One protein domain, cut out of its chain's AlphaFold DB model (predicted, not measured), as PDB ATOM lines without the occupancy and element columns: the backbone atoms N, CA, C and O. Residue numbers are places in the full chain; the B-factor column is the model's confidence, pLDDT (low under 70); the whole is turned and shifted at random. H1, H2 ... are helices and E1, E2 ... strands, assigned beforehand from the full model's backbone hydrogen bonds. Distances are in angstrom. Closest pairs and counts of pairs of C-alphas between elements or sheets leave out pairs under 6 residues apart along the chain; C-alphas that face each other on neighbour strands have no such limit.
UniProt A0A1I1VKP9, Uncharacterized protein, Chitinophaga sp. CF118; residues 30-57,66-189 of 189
ATOM      1  N   THR A  30     296.491 143.130 409.100       95.56
ATOM      2  CA  THR A  30     296.768 141.696 409.064       95.56
ATOM      3  C   THR A  30     295.450 140.965 408.827       95.56
ATOM      4  O   THR A  30     294.474 141.233 409.520       95.56
ATOM      5  N   GLN A  31     295.423 140.069 407.847       95.81
ATOM      6  CA  GLN A  31     294.285 139.203 407.537       95.81
ATOM      7  C   GLN A  31     294.716 137.736 407.614       95.81
ATOM      8  O   GLN A  31     295.909 137.435 407.572       95.81
ATOM      9  N   ARG A  32     293.749 136.823 407.690       96.69
ATOM     10  CA  ARG A  32     293.973 135.379 407.533       96.69
ATOM     11  C   ARG A  32     293.519 134.928 406.157       96.69
ATOM     12  O   ARG A  32     292.512 135.430 405.657       96.69
ATOM     13  N   LEU A  33     294.196 133.949 405.555       95.56
ATOM     14  CA  LEU A  33     293.842 133.447 404.222       95.56
ATOM     15  C   LEU A  33     292.381 132.972 404.153       95.56
ATOM     16  O   LEU A  33     291.682 133.201 403.164       95.56
ATOM     17  N   ALA A  34     291.896 132.338 405.224       94.12
ATOM     18  CA  ALA A  34     290.522 131.852 405.323       94.12
ATOM     19  C   ALA A  34     289.476 132.983 405.280       94.12
ATOM     20  O   ALA A  34     288.392 132.782 404.730       94.12
ATOM     21  N   GLU A  35     289.821 134.164 405.793       94.88
ATOM     22  CA  GLU A  35     288.928 135.312 405.993       94.88
ATOM     23  C   GLU A  35     288.948 136.305 404.820       94.88
ATOM     24  O   GLU A  35     288.156 137.245 404.797       94.88
ATOM     25  N   LEU A  36     289.819 136.101 403.821       94.19
ATOM     26  CA  LEU A  36     289.890 136.975 402.650       94.19
ATOM     27  C   LEU A  36     288.570 136.984 401.872       94.19
ATOM     28  O   LEU A  36     288.099 135.941 401.409       94.19
ATOM     29  N   SER A  37     288.023 138.185 401.676       93.12
ATOM     30  CA  SER A  37     286.817 138.418 400.875       93.12
ATOM     31  C   SER A  37     287.092 138.430 399.370       93.12
ATOM     32  O   SER A  37     286.228 138.044 398.586       93.12
ATOM     33  N   ASP A  38     288.281 138.875 398.953       93.56
ATOM     34  CA  ASP A  38     288.694 138.868 397.547       93.56
ATOM     35  C   ASP A  38     289.053 137.437 397.130       93.56
ATOM     36  O   ASP A  38     290.117 136.912 397.472       93.56
ATOM     37  N   SER A  39     288.137 136.794 396.407       91.88
ATOM     38  CA  SER A  39     288.292 135.408 395.977       91.88
ATOM     39  C   SER A  39     289.481 135.223 395.036       91.88
ATOM     40  O   SER A  39     290.178 134.218 395.146       91.88
ATOM     41  N   LEU A  40     289.773 136.189 394.159       93.50
ATOM     42  CA  LEU A  40     290.886 136.095 393.219       93.50
ATOM     43  C   LEU A  40     292.228 136.107 393.953       93.50
ATOM     44  O   LEU A  40     293.040 135.208 393.741       93.50
ATOM     45  N   ILE A  41     292.444 137.081 394.844       95.38
ATOM     46  CA  ILE A  41     293.655 137.139 395.677       95.38
ATOM     47  C   ILE A  41     293.752 135.877 396.535       95.38
ATOM     48  O   ILE A  41     294.816 135.267 396.607       95.38
ATOM     49  N   LYS A  42     292.641 135.446 397.141       94.56
ATOM     50  CA  LYS A  42     292.594 134.227 397.954       94.56
ATOM     51  C   LYS A  42     293.039 132.995 397.167       94.56
ATOM     52  O   LYS A  42     293.867 132.243 397.669       94.56
ATOM     53  N   TYR A  43     292.547 132.801 395.943       92.62
ATOM     54  CA  TYR A  43     292.946 131.670 395.098       92.62
ATOM     55  C   TYR A  43     294.395 131.772 394.616       92.62
ATOM     56  O   TYR A  43     295.110 130.771 394.623       92.62
ATOM     57  N   GLU A  44     294.854 132.964 394.223       94.75
ATOM     58  CA  GLU A  44     296.246 133.170 393.817       94.75
ATOM     59  C   GLU A  44     297.199 132.873 394.987       94.75
ATOM     60  O   GLU A  44     298.134 132.091 394.818       94.75
ATOM     61  N   VAL A  45     296.925 133.382 396.191       95.75
ATOM     62  CA  VAL A  45     297.739 133.111 397.390       95.75
ATOM     63  C   VAL A  45     297.661 131.646 397.816       95.75
ATOM     64  O   VAL A  45     298.680 131.038 398.153       95.75
ATOM     65  N   ALA A  46     296.477 131.033 397.750       94.19
ATOM     66  CA  ALA A  46     296.311 129.626 398.104       94.19
ATOM     67  C   ALA A  46     297.120 128.676 397.201       94.19
ATOM     68  O   ALA A  46     297.451 127.571 397.619       94.19
ATOM     69  N   SER A  47     297.470 129.105 395.984       93.00
ATOM     70  CA  SER A  47     298.200 128.272 395.023       93.00
ATOM     71  C   SER A  47     299.680 128.047 395.357       93.00
ATOM     72  O   SER A  47     300.291 127.140 394.790       93.00
ATOM     73  N   PHE A  48     300.270 128.854 396.249       93.31
ATOM     74  CA  PHE A  48     301.692 128.748 396.607       93.31
ATOM     75  C   PHE A  48     301.980 128.683 398.113       93.31
ATOM     76  O   PHE A  48     303.132 128.447 398.494       93.31
ATOM     77  N   THR A  49     300.971 128.898 398.958       94.69
ATOM     78  CA  THR A  49     301.081 128.854 400.425       94.69
ATOM     79  C   THR A  49     300.854 127.447 400.972       94.69
ATOM     80  O   THR A  49     300.153 126.627 400.374       94.69
ATOM     81  N   MET A  50     301.428 127.151 402.140       91.69
ATOM     82  CA  MET A  50     301.249 125.856 402.798       91.69
ATOM     83  C   MET A  50     299.808 125.675 403.276       91.69
ATOM     84  O   MET A  50     299.226 124.613 403.042       91.69
ATOM     85  N   LYS A  51     299.193 126.708 403.871       89.44
ATOM     86  CA  LYS A  51     297.780 126.660 404.280       89.44
ATOM     87  C   LYS A  51     296.865 126.509 403.066       89.44
ATOM     88  O   LYS A  51     295.904 125.740 403.099       89.44
ATOM     89  N   GLY A  52     297.205 127.178 401.966       84.75
ATOM     90  CA  GLY A  52     296.495 127.111 400.693       84.75
ATOM     91  C   GLY A  52     296.433 125.725 400.051       84.75
ATOM     92  O   GLY A  52     295.410 125.371 399.457       84.75
ATOM     93  N   ASN A  53     297.463 124.892 400.235       82.31
ATOM     94  CA  ASN A  53     297.461 123.514 399.734       82.31
ATOM     95  C   ASN A  53     296.302 122.681 400.303       82.31
ATOM     96  O   ASN A  53     295.762 121.834 399.594       82.31
ATOM     97  N   SER A  54     295.881 122.941 401.547       76.00
ATOM     98  CA  SER A  54     294.719 122.266 402.145       76.00
ATOM     99  C   SER A  54     293.394 122.693 401.495       76.00
ATOM    100  O   SER A  54     292.519 121.864 401.265       76.00
ATOM    101  N   LEU A  55     293.273 123.969 401.109       73.81
ATOM    102  CA  LEU A  55     292.092 124.515 400.431       73.81
ATOM    103  C   LEU A  55     291.994 124.022 398.979       73.81
ATOM    104  O   LEU A  55     290.910 123.701 398.489       73.81
ATOM    105  N   SER A  56     293.138 123.908 398.304       65.62
ATOM    106  CA  SER A  56     293.237 123.541 396.886       65.62
ATOM    107  C   SER A  56     292.758 122.116 396.580       65.62
ATOM    108  O   SER A  56     292.384 121.835 395.446       65.62
ATOM    109  N   GLN A  57     292.708 121.222 397.573       65.94
ATOM    110  CA  GLN A  57     292.189 119.855 397.401       65.94
ATOM    111  C   GLN A  57     290.666 119.806 397.194       65.94
ATOM    112  O   GLN A  57     290.146 118.801 396.715       65.94
ATOM    113  N   LEU A  66     300.768 132.315 387.748       95.88
ATOM    114  CA  LEU A  66     301.701 133.199 388.435       95.88
ATOM    115  C   LEU A  66     303.084 133.138 387.790       95.88
ATOM    116  O   LEU A  66     303.526 132.083 387.339       95.88
ATOM    117  N   THR A  67     303.767 134.280 387.752       96.62
ATOM    118  CA  THR A  67     305.174 134.366 387.344       96.62
ATOM    119  C   THR A  67     306.032 134.546 388.585       96.62
ATOM    120  O   THR A  67     305.900 135.556 389.273       96.62
ATOM    121  N   GLU A  68     306.894 133.579 388.879       95.75
ATOM    122  CA  GLU A  68     307.801 133.648 390.026       95.75
ATOM    123  C   GLU A  68     308.893 134.710 389.823       95.75
ATOM    124  O   GLU A  68     309.446 134.863 388.732       95.75
ATOM    125  N   VAL A  69     309.196 135.442 390.892       95.38
ATOM    126  CA  VAL A  69     310.333 136.357 391.005       95.38
ATOM    127  C   VAL A  69     311.455 135.591 391.714       95.38
ATOM    128  O   VAL A  69     311.324 135.314 392.910       95.38
ATOM    129  N   PRO A  70     312.540 135.216 391.017       93.69
ATOM    130  CA  PRO A  70     313.569 134.367 391.596       93.69
ATOM    131  C   PRO A  70     314.348 135.094 392.695       93.69
ATOM    132  O   PRO A  70     314.614 136.298 392.606       93.69
ATOM    133  N   VAL A  71     314.771 134.335 393.706       92.88
ATOM    134  CA  VAL A  71     315.780 134.786 394.668       92.88
ATOM    135  C   VAL A  71     317.120 134.870 393.936       92.88
ATOM    136  O   VAL A  71     317.598 133.883 393.377       92.88
ATOM    137  N   SER A  72     317.716 136.056 393.923       92.00
ATOM    138  CA  SER A  72     319.002 136.315 393.269       92.00
ATOM    139  C   SER A  72     320.154 136.418 394.266       92.00
ATOM    140  O   SER A  72     321.282 136.073 393.927       92.00
ATOM    141  N   ILE A  73     319.889 136.859 395.501       91.56
ATOM    142  CA  ILE A  73     320.873 136.897 396.590       91.56
ATOM    143  C   ILE A  73     320.180 136.474 397.884       91.56
ATOM    144  O   ILE A  73     319.088 136.945 398.193       91.56
ATOM    145  N   CYS A  74     320.833 135.623 398.668       90.81
ATOM    146  CA  CYS A  74     320.403 135.275 400.016       90.81
ATOM    147  C   CYS A  74     321.631 135.321 400.928       90.81
ATOM    148  O   CYS A  74     322.580 134.564 400.734       90.81
ATOM    149  N   LYS A  75     321.628 136.244 401.885       90.06
ATOM    150  CA  LYS A  75     322.630 136.403 402.941       90.06
ATOM    151  C   LYS A  75     321.932 136.372 404.292       90.06
ATOM    152  O   LYS A  75     320.713 136.497 404.372       90.06
ATOM    153  N   ASP A  76     322.708 136.253 405.362       88.25
ATOM    154  CA  ASP A  76     322.142 136.188 406.706       88.25
ATOM    155  C   ASP A  76     321.284 137.411 407.057       88.25
ATOM    156  O   ASP A  76     320.246 137.263 407.692       88.25
ATOM    157  N   ASP A  77     321.672 138.605 406.638       92.62
ATOM    158  CA  ASP A  77     320.995 139.863 406.957       92.62
ATOM    159  C   ASP A  77     320.074 140.370 405.839       92.62
ATOM    160  O   ASP A  77     319.403 141.388 406.007       92.62
ATOM    161  N   MET A  78     320.030 139.692 404.689       93.94
ATOM    162  CA  MET A  78     319.353 140.219 403.509       93.94
ATOM    163  C   MET A  78     318.933 139.130 402.523       93.94
ATOM    164  O   MET A  78     319.733 138.290 402.113       93.94
ATOM    165  N   VAL A  79     317.706 139.241 402.017       95.25
ATOM    166  CA  VAL A  79     317.221 138.472 400.863       95.25
ATOM    167  C   VAL A  79     316.868 139.424 399.731       95.25
ATOM    168  O   VAL A  79     316.155 140.398 399.944       95.25
ATOM    169  N   HIS A  80     317.346 139.125 398.525       95.38
ATOM    170  CA  HIS A  80     317.055 139.862 397.302       95.38
ATOM    171  C   HIS A  80     316.337 138.946 396.309       95.38
ATOM    172  O   HIS A  80     316.867 137.904 395.916       95.38
ATOM    173  N   LEU A  81     315.148 139.361 395.875       95.69
ATOM    174  CA  LEU A  81     314.415 138.762 394.766       95.69
ATOM    175  C   LEU A  81     314.297 139.782 393.638       95.69
ATOM    176  O   LEU A  81     313.997 140.951 393.890       95.69
ATOM    177  N   SER A  82     314.520 139.359 392.396       95.06
ATOM    178  CA  SER A  82     314.400 140.273 391.261       95.06
ATOM    179  C   SER A  82     314.019 139.597 389.955       95.06
ATOM    180  O   SER A  82     314.439 138.488 389.638       95.06
ATOM    181  N   ILE A  83     313.206 140.306 389.173       94.56
ATOM    182  CA  ILE A  83     312.867 139.952 387.796       94.56
ATOM    183  C   ILE A  83     312.639 141.231 386.995       94.56
ATOM    184  O   ILE A  83     311.937 142.141 387.441       94.56
ATOM    185  N   TRP A  84     313.215 141.304 385.795       92.12
ATOM    186  CA  TRP A  84     313.131 142.481 384.923       92.12
ATOM    187  C   TRP A  84     313.517 143.777 385.663       92.12
ATOM    188  O   TRP A  84     314.669 143.932 386.049       92.12
ATOM    189  N   SER A  85     312.566 144.693 385.858       92.00
ATOM    190  CA  SER A  85     312.726 145.978 386.549       92.00
ATOM    191  C   SER A  85     312.142 145.995 387.967       92.00
ATOM    192  O   SER A  85     311.831 147.064 388.498       92.00
ATOM    193  N   THR A  86     311.944 144.815 388.559       95.12
ATOM    194  CA  THR A  86     311.427 144.643 389.920       95.12
ATOM    195  C   THR A  86     312.530 144.164 390.841       95.12
ATOM    196  O   THR A  86     313.180 143.159 390.546       95.12
ATOM    197  N   TYR A  87     312.682 144.849 391.970       96.00
ATOM    198  CA  TYR A  87     313.675 144.547 392.995       96.00
ATOM    199  C   TYR A  87     312.994 144.501 394.356       96.00
ATOM    200  O   TYR A  87     312.288 145.439 394.729       96.00
ATOM    201  N   ILE A  88     313.193 143.403 395.079       97.50
ATOM    202  CA  ILE A  88     312.587 143.136 396.382       97.50
ATOM    203  C   ILE A  88     313.708 142.802 397.350       97.50
ATOM    204  O   ILE A  88     314.381 141.791 397.172       97.50
ATOM    205  N   HIS A  89     313.934 143.651 398.344       97.25
ATOM    206  CA  HIS A  89     314.918 143.415 399.390       97.25
ATOM    207  C   HIS A  89     314.201 143.269 400.731       97.25
ATOM    208  O   HIS A  89     313.385 144.112 401.104       97.25
ATOM    209  N   LEU A  90     314.522 142.206 401.457       97.50
ATOM    210  CA  LEU A  90     314.092 141.981 402.830       97.50
ATOM    211  C   LEU A  90     315.336 142.074 403.704       97.50
ATOM    212  O   LEU A  90     316.262 141.288 403.506       97.50
ATOM    213  N   TYR A  91     315.366 143.029 404.629       96.88
ATOM    214  CA  TYR A  91     316.490 143.239 405.537       96.88
ATOM    215  C   TYR A  91     316.152 142.733 406.926       96.88
ATOM    216  O   TYR A  91     315.069 143.000 407.449       96.88
ATOM    217  N   PHE A  92     317.100 142.042 407.540       96.06
ATOM    218  CA  PHE A  92     316.948 141.434 408.848       96.06
ATOM    219  C   PHE A  92     317.966 142.001 409.833       96.06
ATOM    220  O   PHE A  92     319.083 142.353 409.461       96.06
ATOM    221  N   LYS A  93     317.593 142.039 411.113       95.19
ATOM    222  CA  LYS A  93     318.482 142.420 412.216       95.19
ATOM    223  C   LYS A  93     318.523 141.346 413.293       95.19
ATOM    224  O   LYS A  93     317.558 140.604 413.487       95.19
ATOM    225  N   GLY A  94     319.621 141.331 414.040       92.00
ATOM    226  CA  GLY A  94     319.876 140.334 415.075       92.00
ATOM    227  C   GLY A  94     320.521 139.064 414.520       92.00
ATOM    228  O   GLY A  94     320.857 138.971 413.338       92.00
ATOM    229  N   ALA A  95     320.709 138.086 415.399       87.44
ATOM    230  CA  ALA A  95     321.286 136.788 415.075       87.44
ATOM    231  C   ALA A  95     320.212 135.698 415.137       87.44
ATOM    232  O   ALA A  95     319.179 135.870 415.774       87.44
ATOM    233  N   ILE A  96     320.457 134.567 414.480       82.00
ATOM    234  CA  ILE A  96     319.622 133.368 414.636       82.00
ATOM    235  C   ILE A  96     319.741 132.885 416.099       82.00
ATOM    236  O   ILE A  96     320.861 132.868 416.613       82.00
ATOM    237  N   PRO A  97     318.641 132.477 416.768       80.94
ATOM    238  CA  PRO A  97     317.283 132.296 416.237       80.94
ATOM    239  C   PRO A  97     316.396 133.552 416.261       80.94
ATOM    240  O   PRO A  97     315.364 133.569 415.594       80.94
ATOM    241  N   ASP A  98     316.806 134.611 416.955       83.44
ATOM    242  CA  ASP A  98     316.011 135.823 417.212       83.44
ATOM    243  C   ASP A  98     316.101 136.879 416.096       83.44
ATOM    244  O   ASP A  98     315.929 138.082 416.316       83.44
ATOM    245  N   LYS A  99     316.397 136.447 414.870       92.19
ATOM    246  CA  LYS A  99     316.559 137.342 413.729       92.19
ATOM    247  C   LYS A  99     315.191 137.870 413.310       92.19
ATOM    248  O   LYS A  99     314.295 137.101 412.968       92.19
ATOM    249  N   THR A 100     315.037 139.189 413.321       95.62
ATOM    250  CA  THR A 100     313.770 139.877 413.028       95.62
ATOM    251  C   THR A 100     313.825 140.578 411.681       95.62
ATOM    252  O   THR A 100     314.879 141.076 411.283       95.62
ATOM    253  N   LEU A 101     312.700 140.611 410.970       96.75
ATOM    254  CA  LEU A 101     312.553 141.383 409.743       96.75
ATOM    255  C   LEU A 101     312.486 142.868 410.113       96.75
ATOM    256  O   LEU A 101     311.578 143.307 410.816       96.75
ATOM    257  N   ASP A 102     313.470 143.632 409.660       97.06
ATOM    258  CA  ASP A 102     313.609 145.044 409.997       97.06
ATOM    259  C   ASP A 102     312.949 145.954 408.962       97.06
ATOM    260  O   ASP A 102     312.315 146.940 409.328       97.06
ATOM    261  N   SER A 103     313.076 145.628 407.674       97.06
ATOM    262  CA  SER A 103     312.459 146.415 406.608       97.06
ATOM    263  C   SER A 103     312.256 145.626 405.316       97.06
ATOM    264  O   SER A 103     312.919 144.621 405.049       97.06
ATOM    265  N   ILE A 104     311.319 146.115 404.502       97.81
ATOM    266  CA  ILE A 104     311.050 145.635 403.145       97.81
ATOM    267  C   ILE A 104     311.225 146.815 402.196       97.81
ATOM    268  O   ILE A 104     310.556 147.841 402.339       97.81
ATOM    269  N   PHE A 105     312.103 146.656 401.211       97.19
ATOM    270  CA  PHE A 105     312.317 147.626 400.148       97.19
ATOM    271  C   PHE A 105     311.875 147.020 398.818       97.19
ATOM    272  O   PHE A 105     312.391 145.990 398.389       97.19
ATOM    273  N   LEU A 106     310.896 147.651 398.172       97.56
ATOM    274  CA  LEU A 106     310.331 147.193 396.907       97.56
ATOM    275  C   LEU A 106     310.353 148.330 395.893       97.56
ATOM    276  O   LEU A 106     309.760 149.389 396.119       97.56
ATOM    277  N   VAL A 107     310.972 148.060 394.749       95.12
ATOM    278  CA  VAL A 107     310.936 148.925 393.572       95.12
ATOM    279  C   VAL A 107     310.259 148.176 392.435       95.12
ATOM    280  O   VAL A 107     310.678 147.074 392.086       95.12
ATOM    281  N   THR A 108     309.228 148.780 391.848       91.69
ATOM    282  CA  THR A 108     308.549 148.284 390.643       91.69
ATOM    283  C   THR A 108     308.764 149.246 389.471       91.69
ATOM    284  O   THR A 108     308.951 150.452 389.656       91.69
ATOM    285  N   HIS A 109     308.757 148.718 388.242       81.50
ATOM    286  CA  HIS A 109     308.836 149.498 386.995       81.50
ATOM    287  C   HIS A 109     309.949 150.566 386.992       81.50
ATOM    288  O   HIS A 109     309.724 151.724 386.639       81.50
ATOM    289  N   SER A 110     311.151 150.164 387.414       69.06
ATOM    290  CA  SER A 110     312.396 150.948 387.445       69.06
ATOM    291  C   SER A 110     312.441 152.177 388.366       69.06
ATOM    292  O   SER A 110     313.549 152.594 388.679       69.06
ATOM    293  N   HIS A 111     311.320 152.734 388.850       78.12
ATOM    294  CA  HIS A 111     311.345 153.935 389.713       78.12
ATOM    295  C   HIS A 111     310.210 154.055 390.746       78.12
ATOM    296  O   HIS A 111     310.210 155.005 391.527       78.12
ATOM    297  N   PHE A 112     309.252 153.126 390.807       87.12
ATOM    298  CA  PHE A 112     308.161 153.222 391.779       87.12
ATOM    299  C   PHE A 112     308.540 152.528 393.077       87.12
ATOM    300  O   PHE A 112     308.636 151.305 393.142       87.12
ATOM    301  N   TRP A 113     308.757 153.326 394.116       92.50
ATOM    302  CA  TRP A 113     309.039 152.820 395.452       92.50
ATOM    303  C   TRP A 113     307.726 152.517 396.162       92.50
ATOM    304  O   TRP A 113     306.896 153.405 396.371       92.50
ATOM    305  N   VAL A 114     307.542 151.259 396.552       94.25
ATOM    306  CA  VAL A 114     306.381 150.853 397.341       94.25
ATOM    307  C   VAL A 114     306.719 151.034 398.812       94.25
ATOM    308  O   VAL A 114     307.618 150.388 399.347       94.25
ATOM    309  N   ARG A 115     305.987 151.926 399.480       93.94
ATOM    310  CA  ARG A 115     306.159 152.178 400.910       93.94
ATOM    311  C   ARG A 115     305.406 151.129 401.724       93.94
ATOM    312  O   ARG A 115     304.188 151.021 401.605       93.94
ATOM    313  N   PHE A 116     306.127 150.425 402.592       95.81
ATOM    314  CA  PHE A 116     305.542 149.552 403.606       95.81
ATOM    315  C   PHE A 116     305.417 150.310 404.935       95.81
ATOM    316  O   PHE A 116     306.381 150.957 405.358       95.81
ATOM    317  N   PRO A 117     304.251 150.280 405.597       95.75
ATOM    318  CA  PRO A 117     304.126 150.758 406.967       95.75
ATOM    319  C   PRO A 117     304.809 149.776 407.938       95.75
ATOM    320  O   PRO A 117     305.013 148.609 407.610       95.75
ATOM    321  N   LYS A 118     305.210 150.255 409.124       94.00
ATOM    322  CA  LYS A 118     306.006 149.467 410.085       94.00
ATOM    323  C   LYS A 118     305.286 148.190 410.538       94.00
ATOM    324  O   LYS A 118     305.896 147.131 410.625       94.00
ATOM    325  N   ASP A 119     303.984 148.285 410.777       95.00
ATOM    326  CA  ASP A 119     303.103 147.170 411.144       95.00
ATOM    327  C   ASP A 119     303.049 146.045 410.095       95.00
ATOM    328  O   ASP A 119     302.729 144.907 410.436       95.00
ATOM    329  N   ALA A 120     303.424 146.311 408.838       96.56
ATOM    330  CA  ALA A 120     303.505 145.283 407.807       96.56
ATOM    331  C   ALA A 120     304.568 144.218 408.124       96.56
ATOM    332  O   ALA A 120     304.393 143.056 407.753       96.56
ATOM    333  N   PHE A 121     305.653 144.576 408.810       95.88
ATOM    334  CA  PHE A 121     306.759 143.658 409.115       95.88
ATOM    335  C   PHE A 121     307.099 143.552 410.605       95.88
ATOM    336  O   PHE A 121     307.879 142.681 410.985       95.88
ATOM    337  N   ASP A 122     306.475 144.368 411.457       95.06
ATOM    338  CA  ASP A 122     306.679 144.309 412.902       95.06
ATOM    339  C   ASP A 122     306.322 142.930 413.479       95.06
ATOM    340  O   ASP A 122     305.340 142.292 413.069       95.06
ATOM    341  N   GLY A 123     307.155 142.475 414.419       93.94
ATOM    342  CA  GLY A 123     307.021 141.188 415.106       93.94
ATOM    343  C   GLY A 123     307.368 139.951 414.272       93.94
ATOM    344  O   GLY A 123     307.256 138.839 414.783       93.94
ATOM    345  N   LEU A 124     307.785 140.112 413.013       95.81
ATOM    346  CA  LEU A 124     308.149 138.983 412.165       95.81
ATOM    347  C   LEU A 124     309.621 138.604 412.363       95.81
ATOM    348  O   LEU A 124     310.510 139.453 412.320       95.81
ATOM    349  N   SER A 125     309.882 137.315 412.535       94.69
ATOM    350  CA  SER A 125     311.201 136.712 412.660       94.69
ATOM    351  C   SER A 125     311.439 135.586 411.657       94.69
ATOM    352  O   SER A 125     310.518 135.005 411.076       94.69
ATOM    353  N   GLN A 126     312.711 135.277 411.437       88.62
ATOM    354  CA  GLN A 126     313.118 134.149 410.620       88.62
ATOM    355  C   GLN A 126     314.322 133.452 411.244       88.62
ATOM    356  O   GLN A 126     315.401 134.032 411.328       88.62
ATOM    357  N   SER A 127     314.166 132.182 411.617       84.56
ATOM    358  CA  SER A 127     315.253 131.396 412.210       84.56
ATOM    359  C   SER A 127     316.160 130.713 411.180       84.56
ATOM    360  O   SER A 127     317.173 130.127 411.550       84.56
ATOM    361  N   ASN A 128     315.803 130.738 409.894       78.19
ATOM    362  CA  ASN A 128     316.505 129.966 408.868       78.19
ATOM    363  C   ASN A 128     317.686 130.730 408.254       78.19
ATOM    364  O   ASN A 128     317.596 131.930 407.984       78.19
ATOM    365  N   SER A 129     318.787 130.020 408.000       74.69
ATOM    366  CA  SER A 129     319.938 130.546 407.263       74.69
ATOM    367  C   SER A 129     319.756 130.407 405.749       74.69
ATOM    368  O   SER A 129     318.974 129.588 405.260       74.69
ATOM    369  N   CYS A 130     320.527 131.186 404.990       78.44
ATOM    370  CA  CYS A 130     320.554 131.154 403.526       78.44
ATOM    371  C   CYS A 130     321.373 129.986 402.930       78.44
ATOM    372  O   CYS A 130     321.905 130.100 401.827       78.44
ATOM    373  N   ASN A 131     321.470 128.849 403.625       69.19
ATOM    374  CA  ASN A 131     322.263 127.686 403.204       69.19
ATOM    375  C   ASN A 131     321.540 126.849 402.129       69.19
ATOM    376  O   ASN A 131     321.208 125.685 402.353       69.19
ATOM    377  N   PHE A 132     321.261 127.436 400.964       69.19
ATOM    378  CA  PHE A 132     320.630 126.732 399.844       69.19
ATOM    379  C   PHE A 132     321.675 126.230 398.850       69.19
ATOM    380  O   PHE A 132     322.675 126.893 398.581       69.19
ATOM    381  N   THR A 133     321.451 125.036 398.303       57.88
ATOM    382  CA  THR A 133     322.372 124.425 397.341       57.88
ATOM    383  C   THR A 133     322.285 125.151 396.002       57.88
ATOM    384  O   THR A 133     321.223 125.202 395.381       57.88
ATOM    385  N   SER A 134     323.403 125.696 395.523       54.72
ATOM    386  CA  SER A 134     323.488 126.173 394.149       54.72
ATOM    387  C   SER A 134     323.731 124.983 393.215       54.72
ATOM    388  O   SER A 134     324.710 124.244 393.333       54.72
ATOM    389  N   ARG A 135     322.809 124.728 392.281       52.19
ATOM    390  CA  ARG A 135     323.025 123.736 391.215       52.19
ATOM    391  C   ARG A 135     323.551 124.430 389.955       52.19
ATOM    392  O   ARG A 135     322.783 124.780 389.067       52.19
ATOM    393  N   GLY A 136     324.875 124.558 389.847       53.12
ATOM    394  CA  GLY A 136     325.580 124.811 388.579       53.12
ATOM    395  C   GLY A 136     325.745 126.276 388.137       53.12
ATOM    396  O   GLY A 136     325.323 127.207 388.809       53.12
ATOM    397  N   LYS A 137     326.389 126.464 386.967       51.16
ATOM    398  CA  LYS A 137     326.990 127.715 386.424       51.16
ATOM    399  C   LYS A 137     326.059 128.934 386.224       51.16
ATOM    400  O   LYS A 137     326.523 129.975 385.768       51.16
ATOM    401  N   ARG A 138     324.769 128.831 386.545       54.28
ATOM    402  CA  ARG A 138     323.821 129.953 386.653       54.28
ATOM    403  C   ARG A 138     322.952 129.680 387.875       54.28
ATOM    404  O   ARG A 138     321.916 129.031 387.765       54.28
ATOM    405  N   GLU A 139     323.457 130.089 389.034       60.16
ATOM    406  CA  GLU A 139     322.934 129.757 390.361       60.16
ATOM    407  C   GLU A 139     321.558 130.396 390.598       60.16
ATOM    408  O   GLU A 139     321.435 131.472 391.174       60.16
ATOM    409  N   LEU A 140     320.494 129.736 390.142       63.34
ATOM    410  CA  LEU A 140     319.158 129.998 390.665       63.34
ATOM    411  C   LEU A 140     319.149 129.537 392.127       63.34
ATOM    412  O   LEU A 140     319.218 128.337 392.402       63.34
ATOM    413  N   ILE A 141     319.109 130.491 393.058       77.31
ATOM    414  CA  ILE A 141     318.990 130.200 394.485       77.31
ATOM    415  C   ILE A 141     317.544 129.778 394.729       77.31
ATOM    416  O   ILE A 141     316.623 130.588 394.656       77.31
ATOM    417  N   PHE A 142     317.329 128.497 395.012       78.25
ATOM    418  CA  PHE A 142     316.018 128.027 395.440       78.25
ATOM    419  C   PHE A 142     315.885 128.216 396.950       78.25
ATOM    420  O   PHE A 142     316.557 127.528 397.717       78.25
ATOM    421  N   SER A 143     315.004 129.122 397.382       84.88
ATOM    422  CA  SER A 143     314.644 129.251 398.793       84.88
ATOM    423  C   SER A 143     313.233 128.711 399.034       84.88
ATOM    424  O   SER A 143     312.273 129.226 398.461       84.88
ATOM    425  N   PRO A 144     313.049 127.714 399.919       85.62
ATOM    426  CA  PRO A 144     311.714 127.295 400.330       85.62
ATOM    427  C   PRO A 144     311.031 128.345 401.223       85.62
ATOM    428  O   PRO A 144     309.810 128.309 401.368       85.62
ATOM    429  N   TYR A 145     311.800 129.272 401.805       92.44
ATOM    430  CA  TYR A 145     311.303 130.238 402.780       92.44
ATOM    431  C   TYR A 145     310.918 131.581 402.184       92.44
ATOM    432  O   TYR A 145     310.121 132.278 402.795       92.44
ATOM    433  N   PHE A 146     311.467 131.947 401.030       94.50
ATOM    434  CA  PHE A 146     311.224 133.237 400.394       94.50
ATOM    435  C   PHE A 146     310.792 133.023 398.962       94.50
ATOM    436  O   PHE A 146     311.498 132.382 398.186       94.50
ATOM    437  N   LYS A 147     309.633 133.573 398.612       95.62
ATOM    438  CA  LYS A 147     309.105 133.517 397.251       95.62
ATOM    439  C   LYS A 147     308.442 134.841 396.927       95.62
ATOM    440  O   LYS A 147     307.965 135.534 397.822       95.62
ATOM    441  N   ALA A 148     308.363 135.183 395.655       97.56
ATOM    442  CA  ALA A 148     307.497 136.261 395.219       97.56
ATOM    443  C   ALA A 148     306.885 135.929 393.864       97.56
ATOM    444  O   ALA A 148     307.473 135.199 393.069       97.56
ATOM    445  N   PHE A 149     305.686 136.444 393.615       97.69
ATOM    446  CA  PHE A 149     304.894 136.082 392.447       97.69
ATOM    447  C   PHE A 149     304.164 137.287 391.880       97.69
ATOM    448  O   PHE A 149     303.464 137.995 392.601       97.69
ATOM    449  N   TYR A 150     304.268 137.471 390.571       97.81
ATOM    450  CA  TYR A 150     303.363 138.328 389.821       97.81
ATOM    451  C   TYR A 150     302.117 137.560 389.402       97.81
ATOM    452  O   TYR A 150     302.212 136.432 388.913       97.81
ATOM    453  N   SER A 151     300.958 138.207 389.509       97.19
ATOM    454  CA  SER A 151     299.746 137.764 388.825       97.19
ATOM    455  C   SER A 151     299.917 137.792 387.305       97.19
ATOM    456  O   SER A 151     300.766 138.506 386.761       97.19
ATOM    457  N   LYS A 152     299.056 137.058 386.593       96.06
ATOM    458  CA  LYS A 152     299.044 136.996 385.120       96.06
ATOM    459  C   LYS A 152     299.003 138.374 384.450       96.06
ATOM    460  O   LYS A 152     299.683 138.603 383.455       96.06
ATOM    461  N   ASP A 153     298.198 139.282 384.993       95.69
ATOM    462  CA  ASP A 153     298.028 140.654 384.501       95.69
ATOM    463  C   ASP A 153     299.121 141.620 384.999       95.69
ATOM    464  O   ASP A 153     299.096 142.799 384.655       95.69
ATOM    465  N   LYS A 154     300.073 141.133 385.811       95.06
ATOM    466  CA  LYS A 154     301.139 141.901 386.475       95.06
ATOM    467  C   LYS A 154     300.636 143.038 387.373       95.06
ATOM    468  O   LYS A 154     301.422 143.890 387.780       95.06
ATOM    469  N   ARG A 155     299.342 143.063 387.705       95.56
ATOM    470  CA  ARG A 155     298.748 144.091 388.573       95.56
ATOM    471  C   ARG A 155     298.907 143.771 390.051       95.56
ATOM    472  O   ARG A 155     298.782 144.681 390.866       95.56
ATOM    473  N   ARG A 156     299.167 142.512 390.403       97.44
ATOM    474  CA  ARG A 156     299.354 142.055 391.780       97.44
ATOM    475  C   ARG A 156     300.734 141.432 391.921       97.44
ATOM    476  O   ARG A 156     301.160 140.649 391.073       97.44
ATOM    477  N   LEU A 157     301.424 141.815 392.984       97.94
ATOM    478  CA  LEU A 157     302.677 141.225 393.416       97.94
ATOM    479  C   LEU A 157     302.469 140.669 394.821       97.94
ATOM    480  O   LEU A 157     301.996 141.369 395.718       97.94
ATOM    481  N   TYR A 158     302.843 139.411 394.992       98.38
ATOM    482  CA  TYR A 158     302.836 138.709 396.260       98.38
ATOM    483  C   TYR A 158     304.273 138.519 396.711       98.38
ATOM    484  O   TYR A 158     305.088 138.024 395.937       98.38
ATOM    485  N   ILE A 159     304.581 138.895 397.945       98.38
ATOM    486  CA  ILE A 159     305.857 138.567 398.586       98.38
ATOM    487  C   ILE A 159     305.527 137.595 399.705       98.38
ATOM    488  O   ILE A 159     304.692 137.909 400.544       98.38
ATOM    489  N   TYR A 160     306.149 136.427 399.706       98.00
ATOM    490  CA  TYR A 160     305.902 135.346 400.648       98.00
ATOM    491  C   TYR A 160     307.145 135.091 401.497       98.00
ATOM    492  O   TYR A 160     308.258 134.994 400.967       98.00
ATOM    493  N   MET A 161     306.937 134.931 402.802       96.94
ATOM    494  CA  MET A 161     307.949 134.459 403.737       96.94
ATOM    495  C   MET A 161     307.368 133.382 404.660       96.94
ATOM    496  O   MET A 161     306.365 133.611 405.329       96.94
ATOM    497  N   LEU A 162     308.039 132.233 404.753       95.25
ATOM    498  CA  LEU A 162     307.833 131.258 405.827       95.25
ATOM    499  C   LEU A 162     308.781 131.607 406.974       95.25
ATOM    500  O   LEU A 162     309.994 131.495 406.799       95.25
ATOM    501  N   GLY A 163     308.245 132.052 408.106       94.06
ATOM    502  CA  GLY A 163     309.009 132.537 409.253       94.06
ATOM    503  C   GLY A 163     308.714 131.786 410.551       94.06
ATOM    504  O   GLY A 163     308.032 130.758 410.570       94.06
ATOM    505  N   GLY A 164     309.229 132.344 411.647       91.69
ATOM    506  CA  GLY A 164     309.073 131.805 412.996       91.69
ATOM    507  C   GLY A 164     310.189 130.850 413.416       91.69
ATOM    508  O   GLY A 164     311.283 130.873 412.855       91.69
ATOM    509  N   THR A 165     309.918 130.047 414.447       89.06
ATOM    510  CA  THR A 165     310.853 129.048 414.997       89.06
ATOM    511  C   THR A 165     310.384 127.633 414.675       89.06
ATOM    512  O   THR A 165     309.326 127.439 414.082       89.06
ATOM    513  N   GLU A 166     311.139 126.616 415.095       85.50
ATOM    514  CA  GLU A 166     310.740 125.213 414.942       85.50
ATOM    515  C   GLU A 166     309.351 124.912 415.534       85.50
ATOM    516  O   GLU A 166     308.569 124.200 414.907       85.50
ATOM    517  N   TYR A 167     309.023 125.510 416.686       88.69
ATOM    518  CA  TYR A 167     307.779 125.256 417.427       88.69
ATOM    519  C   TYR A 167     306.633 126.203 417.074       88.69
ATOM    520  O   TYR A 167     305.482 125.926 417.402       88.69
ATOM    521  N   LYS A 168     306.938 127.346 416.453       91.88
ATOM    522  CA  LYS A 168     305.948 128.370 416.118       91.88
ATOM    523  C   LYS A 168     306.232 128.922 414.733       91.88
ATOM    524  O   LYS A 168     306.816 129.997 414.592       91.88
ATOM    525  N   LYS A 169     305.838 128.150 413.721       93.94
ATOM    526  CA  LYS A 169     305.951 128.533 412.316       93.94
ATOM    527  C   LYS A 169     304.734 129.329 411.890       93.94
ATOM    528  O   LYS A 169     303.609 129.080 412.320       93.94
ATOM    529  N   TYR A 170     304.974 130.276 411.007       95.94
ATOM    530  CA  TYR A 170     303.915 131.008 410.345       95.94
ATOM    531  C   TYR A 170     304.342 131.312 408.920       95.94
ATOM    532  O   TYR A 170     305.531 131.399 408.606       95.94
ATOM    533  N   GLU A 171     303.366 131.529 408.059       96.81
ATOM    534  CA  GLU A 171     303.582 132.090 406.741       96.81
ATOM    535  C   GLU A 171     302.988 133.489 406.677       96.81
ATOM    536  O   GLU A 171     301.907 133.761 407.201       96.81
ATOM    537  N   VAL A 172     303.723 134.396 406.046       98.00
ATOM    538  CA  VAL A 172     303.262 135.747 405.766       98.00
ATOM    539  C   VAL A 172     303.299 135.991 404.267       98.00
ATOM    540  O   VAL A 172     304.273 135.661 403.593       98.00
ATOM    541  N   THR A 173     302.231 136.582 403.739       98.44
ATOM    542  CA  THR A 173     302.175 137.059 402.357       98.44
ATOM    543  C   THR A 173     301.808 138.534 402.336       98.44
ATOM    544  O   THR A 173     300.701 138.907 402.717       98.44
ATOM    545  N   TRP A 174     302.709 139.391 401.868       98.50
ATOM    546  CA  TRP A 174     302.384 140.786 401.580       98.50
ATOM    547  C   TRP A 174     301.733 140.891 400.207       98.50
ATOM    548  O   TRP A 174     302.253 140.359 399.224       98.50
ATOM    549  N   VAL A 175     300.609 141.600 400.147       97.88
ATOM    550  CA  VAL A 175     299.829 141.805 398.926       97.88
ATOM    551  C   VAL A 175     300.019 143.237 398.447       97.88
ATOM    552  O   VAL A 175     299.697 144.199 399.151       97.88
ATOM    553  N   ILE A 176     300.546 143.374 397.234       97.31
ATOM    554  CA  ILE A 176     300.793 144.649 396.571       97.31
ATOM    555  C   ILE A 176     299.928 144.693 395.315       97.31
ATOM    556  O   ILE A 176     300.028 143.811 394.466       97.31
ATOM    557  N   VAL A 177     299.099 145.725 395.168       95.88
ATOM    558  CA  VAL A 177     298.189 145.894 394.026       95.88
ATOM    559  C   VAL A 177     298.465 147.230 393.350       95.88
ATOM    560  O   VAL A 177     298.503 148.270 394.003       95.88
ATOM    561  N   ASN A 178     298.673 147.216 392.032       94.25
ATOM    562  CA  ASN A 178     299.014 148.390 391.221       94.25
ATOM    563  C   ASN A 178     300.160 149.220 391.847       94.25
ATOM    564  O   ASN A 178     300.063 150.439 391.976       94.25
ATOM    565  N   SER A 179     301.239 148.543 392.267       93.88
ATOM    566  CA  SER A 179     302.407 149.147 392.937       93.88
ATOM    567  C   SER A 179     302.095 149.870 394.258       93.88
ATOM    568  O   SER A 179     302.784 150.815 394.635       93.88
ATOM    569  N   ARG A 180     301.059 149.441 394.986       93.88
ATOM    570  CA  ARG A 180     300.747 149.929 396.335       93.88
ATOM    571  C   ARG A 180     300.595 148.755 397.287       93.88
ATOM    572  O   ARG A 180     299.916 147.787 396.960       93.88
ATOM    573  N   TYR A 181     301.230 148.839 398.451       95.94
ATOM    574  CA  TYR A 181     300.997 147.878 399.525       95.94
ATOM    575  C   TYR A 181     299.541 147.977 399.993       95.94
ATOM    576  O   TYR A 181     299.042 149.084 400.198       95.94
ATOM    577  N   CYS A 182     298.873 146.833 400.141       95.69
ATOM    578  CA  CYS A 182     297.485 146.783 400.590       95.69
ATOM    579  C   CYS A 182     297.364 146.227 402.010       95.69
ATOM    580  O   CYS A 182     296.864 146.907 402.901       95.69
ATOM    581  N   PHE A 183     297.804 144.988 402.216       96.69
ATOM    582  CA  PHE A 183     297.716 144.287 403.496       96.69
ATOM    583  C   PHE A 183     298.705 143.121 403.527       96.69
ATOM    584  O   PHE A 183     299.347 142.796 402.521       96.69
ATOM    585  N   ARG A 184     298.833 142.485 404.692       97.62
ATOM    586  CA  ARG A 184     299.518 141.198 404.823       97.62
ATOM    587  C   ARG A 184     298.539 140.112 405.240       97.62
ATOM    588  O   ARG A 184     297.604 140.364 405.997       97.62
ATOM    589  N   ILE A 185     298.790 138.910 404.763       97.94
ATOM    590  CA  ILE A 185     298.143 137.683 405.208       97.94
ATOM    591  C   ILE A 185     299.121 137.013 406.163       97.94
ATOM    592  O   ILE A 185     300.282 136.880 405.792       97.94
ATOM    593  N   LEU A 186     298.694 136.659 407.373       97.56
ATOM    594  CA  LEU A 186     299.529 135.992 408.372       97.56
ATOM    595  C   LEU A 186     298.771 134.788 408.929       97.56
ATOM    596  O   LEU A 186     297.761 134.955 409.615       97.56
ATOM    597  N   ASP A 187     299.283 133.594 408.659       96.75
ATOM    598  CA  ASP A 187     298.676 132.334 409.071       96.75
ATOM    599  C   ASP A 187     299.701 131.461 409.803       96.75
ATOM    600  O   ASP A 187     300.867 131.378 409.420       96.75
ATOM    601  N   GLU A 188     299.262 130.795 410.868       95.06
ATOM    602  CA  GLU A 188     300.056 129.768 411.549       95.06
ATOM    603  C   GLU A 188     300.044 128.477 410.716       95.06
ATOM    604  O   GLU A 188     298.990 128.080 410.189       95.06
ATOM    605  N   VAL A 189     301.216 127.843 410.595       90.25
ATOM    606  CA  VAL A 189     301.447 126.636 409.779       90.25
ATOM    607  C   VAL A 189     301.420 125.389 410.641       90.25
ATOM    608  O   VAL A 189     302.197 125.341 411.619       90.25
TER     609      VAL A 189
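What this domain is: This is residues 30 to 57 and 66 to 189 of the 189 residues of an uncharacterized protein of Chitinophaga sp. CF118 (UniProt A0A1I1VKP9). What would one see first? Two twisted sheets of five strands lie face to face as a sandwich, with the short helix H1 over the outside of the sheet E1 E7 E8 E9 E10 and H2 only grazing it with residues 50 to 51. Residues 115 to 145, a long stretch with no named element, lead from the other sheet, E2 E3 E4 E5 E6, back to the first. What is it made of? The printed part has 152 residues, with two named helices followed by ten named strands; both sheets, in the orders just given, are antiparallel throughout, and the class is mostly strand. It is compact, with a radius of gyration of the C-alphas of 14.7 A and spans of 38 by 37 by 32 A.

How they stand to each other: Where do the helices stand? H1, residues 39 to 46, is on the twisted sheet of E1, 66 to 69, E7, 146 to 151, E8, 156 to 164, E9, 169 to 177, and E10, 180 to 188, at a height over the sheet of 9.6 A; it lies over E8, where the closest C-alphas, of Val 45 and Tyr 158, are 7.7 A apart. H2, residues 50 to 56, touches H1 only at the corner, the closest C-alphas being those of Ala 46 and Gly 52, 3.6 A. Every O i to N i+4 pair is within hydrogen-bond range in H1, but 1 of 3 in H2, with 3 of 4 O i to N i+3 pairs. Which N and O atoms join the strands? In the first sheet N 67 and O 150, 2.9 A, N 149 and O 158, 2.9 A, N 159 and O 174, 3.0 A, and N 173 and O 185, 2.8 A, are within hydrogen-bond range. E2, 71 to 75, E3, 78 to 83, E4, 86 to 93, E5, 100 to 108, and E6, 112 to 114, form a meander, each strand the antiparallel neighbour of the one before, as do E7 to E10; its pairs include N 80 and O 73, 2.8 A, N 88 and O 81, 2.8 A, N 105 and O 89, 2.9 A, and N 114 and O 106, 2.9 A. How do the sheets meet? They form a sandwich, two sheets face to face: the parts that face each other are 10.3 A centre to centre, and the strands of the one sheet stand at 29 degrees to those of the other. E1 runs on into E2 at 41 degrees, and the closest C-alphas of E6 and E10, of Val 114 and Arg 180, are 5.8 A apart.

Where its parts are: Where do the elements begin and end? H1 begins at C-alpha 39, (288.292, 135.408, 395.977), and E10 ends at C-alpha 188, (300.056, 129.768, 411.549). Which are longest? E9 spans 26.4 A, E8 25.5 A, E10 25.3 A and E5 24.5 A.

The domain as a whole: Is anything missing? Residues 58 to 65 are not printed, and C-alphas 57 and 66 are 18.7 A apart across the cut. Which link is long? E6 to E7, with 31 residues. Where is confidence low? The model's pLDDT is under 70 at residues 56 to 57, 110 and 131 to 140.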